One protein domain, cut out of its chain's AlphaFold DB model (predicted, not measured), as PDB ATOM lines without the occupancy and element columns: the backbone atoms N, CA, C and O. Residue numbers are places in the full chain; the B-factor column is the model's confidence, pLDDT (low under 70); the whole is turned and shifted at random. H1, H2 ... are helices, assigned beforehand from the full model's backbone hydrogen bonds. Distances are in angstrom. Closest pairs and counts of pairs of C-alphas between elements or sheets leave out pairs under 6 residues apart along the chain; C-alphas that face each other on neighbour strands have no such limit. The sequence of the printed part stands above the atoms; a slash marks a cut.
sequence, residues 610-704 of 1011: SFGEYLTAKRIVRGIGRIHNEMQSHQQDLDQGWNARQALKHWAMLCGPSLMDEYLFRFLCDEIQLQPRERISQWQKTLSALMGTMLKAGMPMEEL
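What this domain is: This is residues 610 to 704 of the 1011 residues of the protein "NACHT domain-containing protein" of Stenomitos frigidus ULC18 (UniProt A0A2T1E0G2). One long helix, H1, makes the longest axis; H2 folds back beside it, H4 crosses both, and H3 packs slanting on residues 613 to 621 of H1. The printed part has 95 residues with four named helices, H1 to H4 in chain order, and no named strand: all helix, compact, radius of gyration of the C-alphas 13.7 A, spans 40 by 32 by 20 A.

Where its parts are: Find C-alpha 610 at (149.876, 214.441, 164.700); from there H1, residues 610 to 636, runs 39.2 A. H2 is residues 644 to 655, 16.4 A; H3 is 662 to 673, 16.7 A; H4, 677 to 697, runs 30.1 A to C-alpha 697 at (174.918, 219.989, 188.147).

How they stand to each other: Start at the hub, H1. Its residues 620 to 631 touch H2, a helical hairpin at a shallow tilt of 10 degrees; C-alphas 627 and 647 are closest, 5.9 A. H3 touches H1 at a steep 53 degrees, closest C-alphas 617 and 668, 4.7 A. H4 is about perpendicular to H1, 79 degrees, and touches it, closest C-alphas 628 and 686, 6.1 A. Every O i to N i+4 pair in H1, H2, H3 and H4 is within hydrogen-bond range.

The domain as a whole: The printed part has no cut and no long link; no printed residue is under 70.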
ATOM      1  N   SER A 610     148.963 215.522 165.101       77.12
ATOM      2  CA  SER A 610     149.876 214.441 164.700       77.12
ATOM      3  C   SER A 610     151.000 214.877 163.764       77.12
ATOM      4  O   SER A 610     152.147 214.481 163.941       77.12
ATOM      5  N   PHE A 611     150.703 215.752 162.804       79.69
ATOM      6  CA  PHE A 611     151.706 216.257 161.878       79.69
ATOM      7  C   PHE A 611     152.692 217.237 162.527       79.69
ATOM      8  O   PHE A 611     153.893 217.170 162.260       79.69
ATOM      9  N   GLY A 612     152.190 218.139 163.377       80.25
ATOM     10  CA  GLY A 612     153.033 219.024 164.180       80.25
ATOM     11  C   GLY A 612     153.951 218.224 165.105       80.25
ATOM     12  O   GLY A 612     155.148 218.482 165.144       80.25
ATOM     13  N   GLU A 613     153.422 217.187 165.756       86.56
ATOM     14  CA  GLU A 613     154.193 216.304 166.644       86.56
ATOM     15  C   GLU A 613     155.261 215.509 165.882       86.56
ATOM     16  O   GLU A 613     156.404 215.444 166.326       86.56
ATOM     17  N   TYR A 614     154.940 214.987 164.695       90.25
ATOM     18  CA  TYR A 614     155.924 214.358 163.808       90.25
ATOM     19  C   TYR A 614     157.084 215.310 163.465       90.25
ATOM     20  O   TYR A 614     158.254 214.944 163.596       90.25
ATOM     21  N   LEU A 615     156.788 216.546 163.048       90.69
ATOM     22  CA  LEU A 615     157.824 217.529 162.715       90.69
ATOM     23  C   LEU A 615     158.647 217.938 163.945       90.69
ATOM     24  O   LEU A 615     159.867 218.094 163.836       90.69
ATOM     25  N   THR A 616     158.013 218.064 165.111       92.75
ATOM     26  CA  THR A 616     158.693 218.316 166.389       92.75
ATOM     27  C   THR A 616     159.614 217.152 166.757       92.75
ATOM     28  O   THR A 616     160.788 217.374 167.048       92.75
ATOM     29  N   ALA A 617     159.151 215.904 166.656       95.44
ATOM     30  CA  ALA A 617     159.963 214.709 166.879       95.44
ATOM     31  C   ALA A 617     161.171 214.656 165.932       95.44
ATOM     32  O   ALA A 617     162.309 214.484 166.377       95.44
ATOM     33  N   LYS A 618     160.956 214.913 164.636       94.88
ATOM     34  CA  LYS A 618     162.025 215.019 163.632       94.88
ATOM     35  C   LYS A 618     163.049 216.089 163.991       94.88
ATOM     36  O   LYS A 618     164.261 215.863 163.902       94.88
ATOM     37  N   ARG A 619     162.581 217.240 164.479       94.81
ATOM     38  CA  ARG A 619     163.445 218.324 164.945       94.81
ATOM     39  C   ARG A 619     164.250 217.943 166.186       94.81
ATOM     40  O   ARG A 619     165.426 218.322 166.266       94.81
ATOM     41  N   ILE A 620     163.647 217.207 167.122       96.69
ATOM     42  CA  ILE A 620     164.310 216.684 168.321       96.69
ATOM     43  C   ILE A 620     165.418 215.710 167.920       96.69
ATOM     44  O   ILE A 620     166.558 215.906 168.336       96.69
ATOM     45  N   VAL A 621     165.144 214.746 167.033       97.31
ATOM     46  CA  VAL A 621     166.154 213.798 166.520       97.31
ATOM     47  C   VAL A 621     167.305 214.520 165.817       97.31
ATOM     48  O   VAL A 621     168.475 214.242 166.094       97.31
ATOM     49  N   ARG A 622     167.011 215.526 164.979       95.69
ATOM     50  CA  ARG A 622     168.043 216.393 164.375       95.69
ATOM     51  C   ARG A 622     168.871 217.116 165.452       95.69
ATOM     52  O   ARG A 622     170.080 217.286 165.297       95.69
ATOM     53  N   GLY A 623     168.235 217.525 166.550       95.88
ATOM     54  CA  GLY A 623     168.878 218.127 167.720       95.88
ATOM     55  C   GLY A 623     169.811 217.171 168.466       95.88
ATOM     56  O   GLY A 623     170.945 217.554 168.748       95.88
ATOM     57  N   ILE A 624     169.380 215.930 168.711       98.06
ATOM     58  CA  ILE A 624     170.200 214.862 169.310       98.06
ATOM     59  C   ILE A 624     171.445 214.621 168.449       98.06
ATOM     60  O   ILE A 624     172.564 214.641 168.961       98.06
ATOM     61  N   GLY A 625     171.265 214.486 167.130       97.38
ATOM     62  CA  GLY A 625     172.371 214.318 166.188       97.38
ATOM     63  C   GLY A 625     173.368 215.479 166.217       97.38
ATOM     64  O   GLY A 625     174.577 215.250 166.232       97.38
ATOM     65  N   ARG A 626     172.884 216.726 166.292       95.94
ATOM     66  CA  ARG A 626     173.756 217.903 166.433       95.94
ATOM     67  C   ARG A 626     174.535 217.873 167.744       95.94
ATOM     68  O   ARG A 626     175.747 218.041 167.713       95.94
ATOM     69  N   ILE A 627     173.860 217.650 168.873       97.81
ATOM     70  CA  ILE A 627     174.501 217.585 170.193       97.81
ATOM     71  C   ILE A 627     175.602 216.522 170.202       97.81
ATOM     72  O   ILE A 627     176.710 216.794 170.655       97.81
ATOM     73  N   HIS A 628     175.321 215.341 169.650       97.69
ATOM     74  CA  HIS A 628     176.301 214.271 169.518       97.69
ATOM     75  C   HIS A 628     177.538 214.705 168.723       97.69
ATOM     76  O   HIS A 628     178.657 214.563 169.214       97.69
ATOM     77  N   ASN A 629     177.341 215.275 167.532       97.25
ATOM     78  CA  ASN A 629     178.443 215.705 166.673       97.25
ATOM     79  C   ASN A 629     179.294 216.799 167.337       97.25
ATOM     80  O   ASN A 629     180.516 216.713 167.322       97.25
ATOM     81  N   GLU A 630     178.666 217.799 167.959       97.44
ATOM     82  CA  GLU A 630     179.377 218.896 168.629       97.44
ATOM     83  C   GLU A 630     180.154 218.402 169.859       97.44
ATOM     84  O   GLU A 630     181.278 218.837 170.100       97.44
ATOM     85  N   MET A 631     179.600 217.456 170.623       96.50
ATOM     86  CA  MET A 631     180.321 216.842 171.741       96.50
ATOM     87  C   MET A 631     181.481 215.959 171.271       96.50
ATOM     88  O   MET A 631     182.522 215.937 171.924       96.50
ATOM     89  N   GLN A 632     181.338 215.253 170.145       95.00
ATOM     90  CA  GLN A 632     182.444 214.498 169.552       95.00
ATOM     91  C   GLN A 632     183.564 215.415 169.058       95.00
ATOM     92  O   GLN A 632     184.728 215.139 169.341       95.00
ATOM     93  N   SER A 633     183.230 216.520 168.384       94.19
ATOM     94  CA  SER A 633     184.219 217.525 167.979       94.19
ATOM     95  C   SER A 633     184.981 218.064 169.187       94.19
ATOM     96  O   SER A 633     186.204 218.116 169.149       94.19
ATOM     97  N   HIS A 634     184.282 218.353 170.289       93.12
ATOM     98  CA  HIS A 634     184.912 218.827 171.524       93.12
ATOM     99  C   HIS A 634     185.849 217.804 172.177       93.12
ATOM    100  O   HIS A 634     186.854 218.164 172.784       93.12
ATOM    101  N   GLN A 635     185.542 216.509 172.057       89.69
ATOM    102  CA  GLN A 635     186.431 215.446 172.536       89.69
ATOM    103  C   GLN A 635     187.710 215.323 171.698       89.69
ATOM    104  O   GLN A 635     188.731 214.878 172.220       89.69
ATOM    105  N   GLN A 636     187.655 215.681 170.413       91.25
ATOM    106  CA  GLN A 636     188.801 215.639 169.502       91.25
ATOM    107  C   GLN A 636     189.648 216.914 169.581       91.25
ATOM    108  O   GLN A 636     190.874 216.837 169.520       91.25
ATOM    109  N   ASP A 637     188.997 218.065 169.733       91.12
ATOM    110  CA  ASP A 637     189.606 219.387 169.824       91.12
ATOM    111  C   ASP A 637     188.829 220.236 170.841       91.12
ATOM    112  O   ASP A 637     187.673 220.592 170.619       91.12
ATOM    113  N   LEU A 638     189.476 220.571 171.962       86.38
ATOM    114  CA  LEU A 638     188.858 221.328 173.056       86.38
ATOM    115  C   LEU A 638     188.459 222.755 172.647       86.38
ATOM    116  O   LEU A 638     187.593 223.340 173.302       86.38
ATOM    117  N   ASP A 639     189.059 223.299 171.585       90.12
ATOM    118  CA  ASP A 639     188.732 224.624 171.051       90.12
ATOM    119  C   ASP A 639     187.517 224.592 170.102       90.12
ATOM    120  O   ASP A 639     187.010 225.642 169.697       90.12
ATOM    121  N   GLN A 640     187.018 223.399 169.757       89.69
ATOM    122  CA  GLN A 640     185.856 223.192 168.894       89.69
ATOM    123  C   GLN A 640     184.723 222.469 169.634       89.69
ATOM    124  O   GLN A 640     184.899 221.901 170.711       89.69
ATOM    125  N   GLY A 641     183.525 222.487 169.047       92.38
ATOM    126  CA  GLY A 641     182.384 221.740 169.564       92.38
ATOM    127  C   GLY A 641     181.793 222.279 170.869       92.38
ATOM    128  O   GLY A 641     182.011 223.429 171.259       92.38
ATOM    129  N   TRP A 642     181.008 221.432 171.540       95.75
ATOM    130  CA  TRP A 642     180.325 221.760 172.791       95.75
ATOM    131  C   TRP A 642     180.750 220.851 173.936       95.75
ATOM    132  O   TRP A 642     180.744 219.625 173.822       95.75
ATOM    133  N   ASN A 643     180.998 221.451 175.098       94.31
ATOM    134  CA  ASN A 643     181.056 220.700 176.344       94.31
ATOM    135  C   ASN A 643     179.645 220.285 176.815       94.31
ATOM    136  O   ASN A 643     178.625 220.752 176.305       94.31
ATOM    137  N   ALA A 644     179.572 219.426 177.837       94.88
ATOM    138  CA  ALA A 644     178.299 218.907 178.342       94.88
ATOM    139  C   ALA A 644     177.334 220.006 178.834       94.88
ATOM    140  O   ALA A 644     176.126 219.884 178.646       94.88
ATOM    141  N   ARG A 645     177.837 221.104 179.420       95.12
ATOM    142  CA  ARG A 645     176.990 222.218 179.886       95.12
ATOM    143  C   ARG A 645     176.383 222.986 178.709       95.12
ATOM    144  O   ARG A 645     175.185 223.252 178.710       95.12
ATOM    145  N   GLN A 646     177.174 223.271 177.676       95.12
ATOM    146  CA  GLN A 646     176.697 223.893 176.435       95.12
ATOM    147  C   GLN A 646     175.682 222.996 175.712       95.12
ATOM    148  O   GLN A 646     174.644 223.478 175.263       95.12
ATOM    149  N   ALA A 647     175.930 221.686 175.663       97.06
ATOM    150  CA  ALA A 647     174.988 220.715 175.118       97.06
ATOM    151  C   ALA A 647     173.659 220.684 175.899       97.06
ATOM    152  O   ALA A 647     172.596 220.746 175.281       97.06
ATOM    153  N   LEU A 648     173.695 220.669 177.240       97.50
ATOM    154  CA  LEU A 648     172.492 220.738 178.083       97.50
ATOM    155  C   LEU A 648     171.728 222.054 177.906       97.50
ATOM    156  O   LEU A 648     170.501 222.043 177.862       97.50
ATOM    157  N   LYS A 649     172.426 223.181 177.739       95.56
ATOM    158  CA  LYS A 649     171.791 224.457 177.388       95.56
ATOM    159  C   LYS A 649     171.053 224.361 176.057       95.56
ATOM    160  O   LYS A 649     169.891 224.748 175.974       95.56
ATOM    161  N   HIS A 650     171.704 223.832 175.021       94.25
ATOM    162  CA  HIS A 650     171.069 223.639 173.718       94.25
ATOM    163  C   HIS A 650     169.874 222.682 173.790       94.25
ATOM    164  O   HIS A 650     168.861 222.937 173.142       94.25
ATOM    165  N   TRP A 651     169.959 221.628 174.603       96.69
ATOM    166  CA  TRP A 651     168.845 220.720 174.870       96.69
ATOM    167  C   TRP A 651     167.671 221.423 175.566       96.69
ATOM    168  O   TRP A 651     166.528 221.296 175.133       96.69
ATOM    169  N   ALA A 652     167.948 222.229 176.594       94.62
ATOM    170  CA  ALA A 652     166.929 223.006 177.290       94.62
ATOM    171  C   ALA A 652     166.244 224.018 176.357       94.62
ATOM    172  O   ALA A 652     165.021 224.152 176.398       94.62
ATOM    173  N   MET A 653     166.998 224.677 175.467       91.75
ATOM    174  CA  MET A 653     166.433 225.543 174.421       91.75
ATOM    175  C   MET A 653     165.547 224.778 173.436       91.75
ATOM    176  O   MET A 653     164.553 225.327 172.982       91.75
ATOM    177  N   LEU A 654     165.923 223.544 173.088       92.31
ATOM    178  CA  LEU A 654     165.183 222.701 172.150       92.31
ATOM    179  C   LEU A 654     163.866 222.183 172.738       92.31
ATOM    180  O   LEU A 654     162.933 221.979 171.981       92.31
ATOM    181  N   CYS A 655     163.791 221.939 174.048       90.69
ATOM    182  CA  CYS A 655     162.557 221.460 174.681       90.69
ATOM    183  C   CYS A 655     161.567 222.593 174.993       90.69
ATOM    184  O   CYS A 655     160.355 222.388 175.003       90.69
ATOM    185  N   GLY A 656     162.083 223.791 175.287       87.75
ATOM    186  CA  GLY A 656     161.252 224.948 175.606       87.75
ATOM    187  C   GLY A 656     160.374 224.767 176.860       87.75
ATOM    188  O   GLY A 656     160.634 223.918 177.714       87.75
ATOM    189  N   PRO A 657     159.327 225.595 177.019       83.75
ATOM    190  CA  PRO A 657     158.486 225.627 178.222       83.75
ATOM    191  C   PRO A 657     157.347 224.590 178.220       83.75
ATOM    192  O   PRO A 657     156.580 224.501 179.194       83.75
ATOM    193  N   SER A 658     157.217 223.809 177.148       84.31
ATOM    194  CA  SER A 658     156.154 222.820 176.960       84.31
ATOM    195  C   SER A 658     156.622 221.410 177.271       84.31
ATOM    196  O   SER A 658     157.810 221.104 177.249       84.31
ATOM    197  N   LEU A 659     155.671 220.574 177.674       85.25
ATOM    198  CA  LEU A 659     155.938 219.211 178.113       85.25
ATOM    199  C   LEU A 659     155.860 218.271 176.908       85.25
ATOM    200  O   LEU A 659     155.006 218.458 176.039       85.25
ATOM    201  N   MET A 660     156.721 217.258 176.871       89.69
ATOM    202  CA  MET A 660     156.566 216.144 175.939       89.69
ATOM    203  C   MET A 660     155.457 215.236 176.468       89.69
ATOM    204  O   MET A 660     155.604 214.641 177.533       89.69
ATOM    205  N   ASP A 661     154.328 215.166 175.765       86.38
ATOM    206  CA  ASP A 661     153.276 214.209 176.097       86.38
ATOM    207  C   ASP A 661     153.589 212.820 175.504       86.38
ATOM    208  O   ASP A 661     154.523 212.645 174.717       86.38
ATOM    209  N   GLU A 662     152.823 211.802 175.904       86.00
ATOM    210  CA  GLU A 662     153.012 210.432 175.406       86.00
ATOM    211  C   GLU A 662     152.836 210.341 173.880       86.00
ATOM    212  O   GLU A 662     153.436 209.489 173.226       86.00
ATOM    213  N   TYR A 663     152.039 211.239 173.300       85.06
ATOM    214  CA  TYR A 663     151.765 211.252 171.873       85.06
ATOM    215  C   TYR A 663     152.994 211.726 171.082       85.06
ATOM    216  O   TYR A 663     153.441 211.011 170.187       85.06
ATOM    217  N   LEU A 664     153.620 212.845 171.472       90.69
ATOM    218  CA  LEU A 664     154.907 213.286 170.917       90.69
ATOM    219  C   LEU A 664     156.019 212.255 171.155       90.69
ATOM    220  O   LEU A 664     156.845 212.009 170.276       90.69
ATOM    221  N   PHE A 665     156.033 211.614 172.328       93.12
ATOM    222  CA  PHE A 665     157.023 210.586 172.648       93.12
ATOM    223  C   PHE A 665     156.956 209.376 171.700       93.12
ATOM    224  O   PHE A 665     158.001 208.850 171.310       93.12
ATOM    225  N   ARG A 666     155.755 208.960 171.271       90.94
ATOM    226  CA  ARG A 666     155.590 207.901 170.255       90.94
ATOM    227  C   ARG A 666     156.214 208.308 168.918       90.94
ATOM    228  O   ARG A 666     157.050 207.570 168.409       90.94
ATOM    229  N   PHE A 667     155.926 209.518 168.429       92.12
ATOM    230  CA  PHE A 667     156.553 210.064 167.214       92.12
ATOM    231  C   PHE A 667     158.084 210.149 167.314       92.12
ATOM    232  O   PHE A 667     158.784 209.931 166.322       92.12
ATOM    233  N   LEU A 668     158.618 210.447 168.504       95.69
ATOM    234  CA  LEU A 668     160.057 210.449 168.766       95.69
ATOM    235  C   LEU A 668     160.657 209.039 168.692       95.69
ATOM    236  O   LEU A 668     161.689 208.861 168.044       95.69
ATOM    237  N   CYS A 669     160.020 208.048 169.322       94.44
ATOM    238  CA  CYS A 669     160.430 206.644 169.213       94.44
ATOM    239  C   CYS A 669     160.432 206.188 167.750       94.44
ATOM    240  O   CYS A 669     161.389 205.544 167.309       94.44
ATOM    241  N   ASP A 670     159.396 206.584 167.012       91.50
ATOM    242  CA  ASP A 670     159.214 206.269 165.604       91.50
ATOM    243  C   ASP A 670     160.253 206.949 164.701       91.50
ATOM    244  O   ASP A 670     160.719 206.351 163.737       91.50
ATOM    245  N   GLU A 671     160.694 208.170 164.999       95.31
ATOM    246  CA  GLU A 671     161.741 208.807 164.191       95.31
ATOM    247  C   GLU A 671     163.130 208.231 164.505       95.31
ATOM    248  O   GLU A 671     163.972 208.111 163.611       95.31
ATOM    249  N   ILE A 672     163.386 207.852 165.763       95.56
ATOM    250  CA  ILE A 672     164.671 207.269 166.173       95.56
ATOM    251  C   ILE A 672     164.890 205.906 165.506       95.56
ATOM    252  O   ILE A 672     165.990 205.680 165.006       95.56
ATOM    253  N   GLN A 673     163.873 205.037 165.408       93.25
ATOM    254  CA  GLN A 673     164.012 203.730 164.731       93.25
ATOM    255  C   GLN A 673     164.363 203.821 163.245       93.25
ATOM    256  O   GLN A 673     164.891 202.863 162.688       93.25
ATOM    257  N   LEU A 674     164.105 204.960 162.595       91.94
ATOM    258  CA  LEU A 674     164.482 205.172 161.194       91.94
ATOM    259  C   LEU A 674     165.988 205.436 161.015       91.94
ATOM    260  O   LEU A 674     166.467 205.561 159.887       91.94
ATOM    261  N   GLN A 675     166.749 205.558 162.105       94.44
ATOM    262  CA  GLN A 675     168.192 205.790 162.072       94.44
ATOM    263  C   GLN A 675     168.982 204.472 162.157       94.44
ATOM    264  O   GLN A 675     168.513 203.502 162.747       94.44
ATOM    265  N   PRO A 676     170.218 204.410 161.620       95.94
ATOM    266  CA  PRO A 676     171.064 203.224 161.760       95.94
ATOM    267  C   PRO A 676     171.350 202.887 163.230       95.94
ATOM    268  O   PRO A 676     171.679 203.783 164.012       95.94
ATOM    269  N   ARG A 677     171.298 201.599 163.596       95.56
ATOM    270  CA  ARG A 677     171.479 201.130 164.985       95.56
ATOM    271  C   ARG A 677     172.787 201.620 165.613       95.56
ATOM    272  O   ARG A 677     172.792 202.013 166.778       95.56
ATOM    273  N   GLU A 678     173.880 201.663 164.852       96.06
ATOM    274  CA  GLU A 678     175.183 202.144 165.331       96.06
ATOM    275  C   GLU A 678     175.117 203.611 165.771       96.06
ATOM    276  O   GLU A 678     175.690 203.988 166.795       96.06
ATOM    277  N   ARG A 679     174.379 204.437 165.020       97.19
ATOM    278  CA  ARG A 679     174.165 205.852 165.339       97.19
ATOM    279  C   ARG A 679     173.294 206.004 166.586       97.19
ATOM    280  O   ARG A 679     173.608 206.832 167.436       97.19
ATOM    281  N   ILE A 680     172.248 205.189 166.730       97.81
ATOM    282  CA  ILE A 680     171.375 205.207 167.915       97.81
ATOM    283  C   ILE A 680     172.167 204.833 169.179       97.81
ATOM    284  O   ILE A 680     172.067 205.539 170.179       97.81
ATOM    285  N   SER A 681     173.014 203.795 169.134       97.56
ATOM    286  CA  SER A 681     173.876 203.414 170.275       97.56
ATOM    287  C   SER A 681     174.853 204.538 170.653       97.56
ATOM    288  O   SER A 681     175.070 204.835 171.830       97.56
ATOM    289  N   GLN A 682     175.408 205.247 169.665       97.44
ATOM    290  CA  GLN A 682     176.243 206.427 169.914       97.44
ATOM    291  C   GLN A 682     175.462 207.576 170.571       97.44
ATOM    292  O   GLN A 682     175.955 208.185 171.524       97.44
ATOM    293  N   TRP A 683     174.242 207.853 170.106       98.19
ATOM    294  CA  TRP A 683     173.364 208.852 170.714       98.19
ATOM    295  C   TRP A 683     172.965 208.482 172.136       98.19
ATOM    296  O   TRP A 683     173.030 209.340 173.012       98.19
ATOM    297  N   GLN A 684     172.626 207.217 172.392       98.25
ATOM    298  CA  GLN A 684     172.324 206.712 173.729       98.25
ATOM    299  C   GLN A 684     173.466 207.022 174.703       98.25
ATOM    300  O   GLN A 684     173.226 207.634 175.738       98.25
ATOM    301  N   LYS A 685     174.721 206.724 174.333       97.69
ATOM    302  CA  LYS A 685     175.907 207.038 175.156       97.69
ATOM    303  C   LYS A 685     176.049 208.535 175.437       97.69
ATOM    304  O   LYS A 685     176.339 208.926 176.567       97.69
ATOM    305  N   THR A 686     175.833 209.381 174.429       97.88
ATOM    306  CA  THR A 686     175.848 210.843 174.597       97.88
ATOM    307  C   THR A 686     174.753 211.308 175.556       97.88
ATOM    308  O   THR A 686     175.036 212.074 176.475       97.88
ATOM    309  N   LEU A 687     173.522 210.823 175.386       98.25
ATOM    310  CA  LEU A 687     172.386 211.178 176.235       98.25
ATOM    311  C   LEU A 687     172.578 210.674 177.673       98.25
ATOM    312  O   LEU A 687     172.291 211.417 178.607       98.25
ATOM    313  N   SER A 688     173.150 209.482 177.881       97.81
ATOM    314  CA  SER A 688     173.509 208.981 179.216       97.81
ATOM    315  C   SER A 688     174.546 209.871 179.912       97.81
ATOM    316  O   SER A 688     174.395 210.195 181.092       97.81
ATOM    317  N   ALA A 689     175.571 210.336 179.185       97.00
ATOM    318  CA  ALA A 689     176.573 211.259 179.726       97.00
ATOM    319  C   ALA A 689     175.972 212.631 180.096       97.00
ATOM    320  O   ALA A 689     176.321 213.219 181.126       97.00
ATOM    321  N   LEU A 690     175.039 213.131 179.279       97.62
ATOM    322  CA  LEU A 690     174.294 214.358 179.568       97.62
ATOM    323  C   LEU A 690     173.379 214.190 180.778       97.62
ATOM    324  O   LEU A 690     173.366 215.067 181.638       97.62
ATOM    325  N   MET A 691     172.688 213.053 180.893       96.94
ATOM    326  CA  MET A 691     171.845 212.726 182.043       96.94
ATOM    327  C   MET A 691     172.661 212.709 183.341       96.94
ATOM    328  O   MET A 691     172.264 213.334 184.320       96.94
ATOM    329  N   GLY A 692     173.846 212.088 183.342       96.00
ATOM    330  CA  GLY A 692     174.743 212.097 184.505       96.00
ATOM    331  C   GLY A 692     175.243 213.502 184.865       96.00
ATOM    332  O   GLY A 692     175.284 213.882 186.035       96.00
ATOM    333  N   THR A 693     175.560 214.323 183.859       96.12
ATOM    334  CA  THR A 693     175.942 215.729 184.082       96.12
ATOM    335  C   THR A 693     174.781 216.538 184.663       96.12
ATOM    336  O   THR A 693     174.984 217.309 185.600       96.12
ATOM    337  N   MET A 694     173.568 216.332 184.145       96.12
ATOM    338  CA  MET A 694     172.346 216.979 184.616       96.12
ATOM    339  C   MET A 694     172.037 216.595 186.064       96.12
ATOM    340  O   MET A 694     171.819 217.478 186.884       96.12
ATOM    341  N   LEU A 695     172.103 215.310 186.421       94.44
ATOM    342  CA  LEU A 695     171.872 214.867 187.801       94.44
ATOM    343  C   LEU A 695     172.888 215.464 188.785       94.44
ATOM    344  O   LEU A 695     172.553 215.723 189.938       94.44
ATOM    345  N   LYS A 696     174.123 215.712 188.330       92.75
ATOM    346  CA  LYS A 696     175.190 216.291 189.155       92.75
ATOM    347  C   LYS A 696     175.101 217.813 189.298       92.75
ATOM    348  O   LYS A 696     175.413 218.336 190.365       92.75
ATOM    349  N   ALA A 697     174.776 218.531 188.223       91.94
ATOM    350  CA  ALA A 697     174.918 219.989 188.147       91.94
ATOM    351  C   ALA A 697     173.609 220.750 187.862       91.94
ATOM    352  O   ALA A 697     173.618 221.979 187.881       91.94
ATOM    353  N   GLY A 698     172.509 220.039 187.613       92.56
ATOM    354  CA  GLY A 698     171.244 220.592 187.135       92.56
ATOM    355  C   GLY A 698     171.286 221.023 185.666       92.56
ATOM    356  O   GLY A 698     172.333 221.014 185.011       92.56
ATOM    357  N   MET A 699     170.126 221.423 185.140       95.00
ATOM    358  CA  MET A 699     170.055 222.135 183.862       95.00
ATOM    359  C   MET A 699     170.639 223.554 184.014       95.00
ATOM    360  O   MET A 699     170.313 224.221 184.997       95.00
ATOM    361  N   PRO A 700     171.466 224.045 183.066       94.75
ATOM    362  CA  PRO A 700     172.122 225.356 183.142       94.75
ATOM    363  C   PRO A 700     171.155 226.500 182.795       94.75
ATOM    364  O   PRO A 700     171.307 227.198 181.788       94.75
ATOM    365  N   MET A 701     170.104 226.659 183.600       93.38
ATOM    366  CA  MET A 701     169.022 227.606 183.323       93.38
ATOM    367  C   MET A 701     169.469 229.064 183.415       93.38
ATOM    368  O   MET A 701     168.973 229.907 182.670       93.38
ATOM    369  N   GLU A 702     170.475 229.356 184.238       89.75
ATOM    370  CA  GLU A 702     171.049 230.696 184.380       89.75
ATOM    371  C   GLU A 702     171.672 231.232 183.078       89.75
ATOM    372  O   GLU A 702     171.827 232.443 182.904       89.75
ATOM    373  N   GLU A 703     172.000 230.353 182.126       87.69
ATOM    374  CA  GLU A 703     172.521 230.746 180.817       87.69
ATOM    375  C   GLU A 703     171.434 231.117 179.792       87.69
ATOM    376  O   GLU A 703     171.769 231.662 178.733       87.69
ATOM    377  N   LEU A 704     170.160 230.821 180.080       84.81
ATOM    378  CA  LEU A 704     169.014 231.094 179.201       84.81
ATOM    379  C   LEU A 704     168.422 232.494 179.409       84.81
ATOM    380  O   LEU A 704     167.745 232.992 178.513       84.81
TER     381      LEU A 704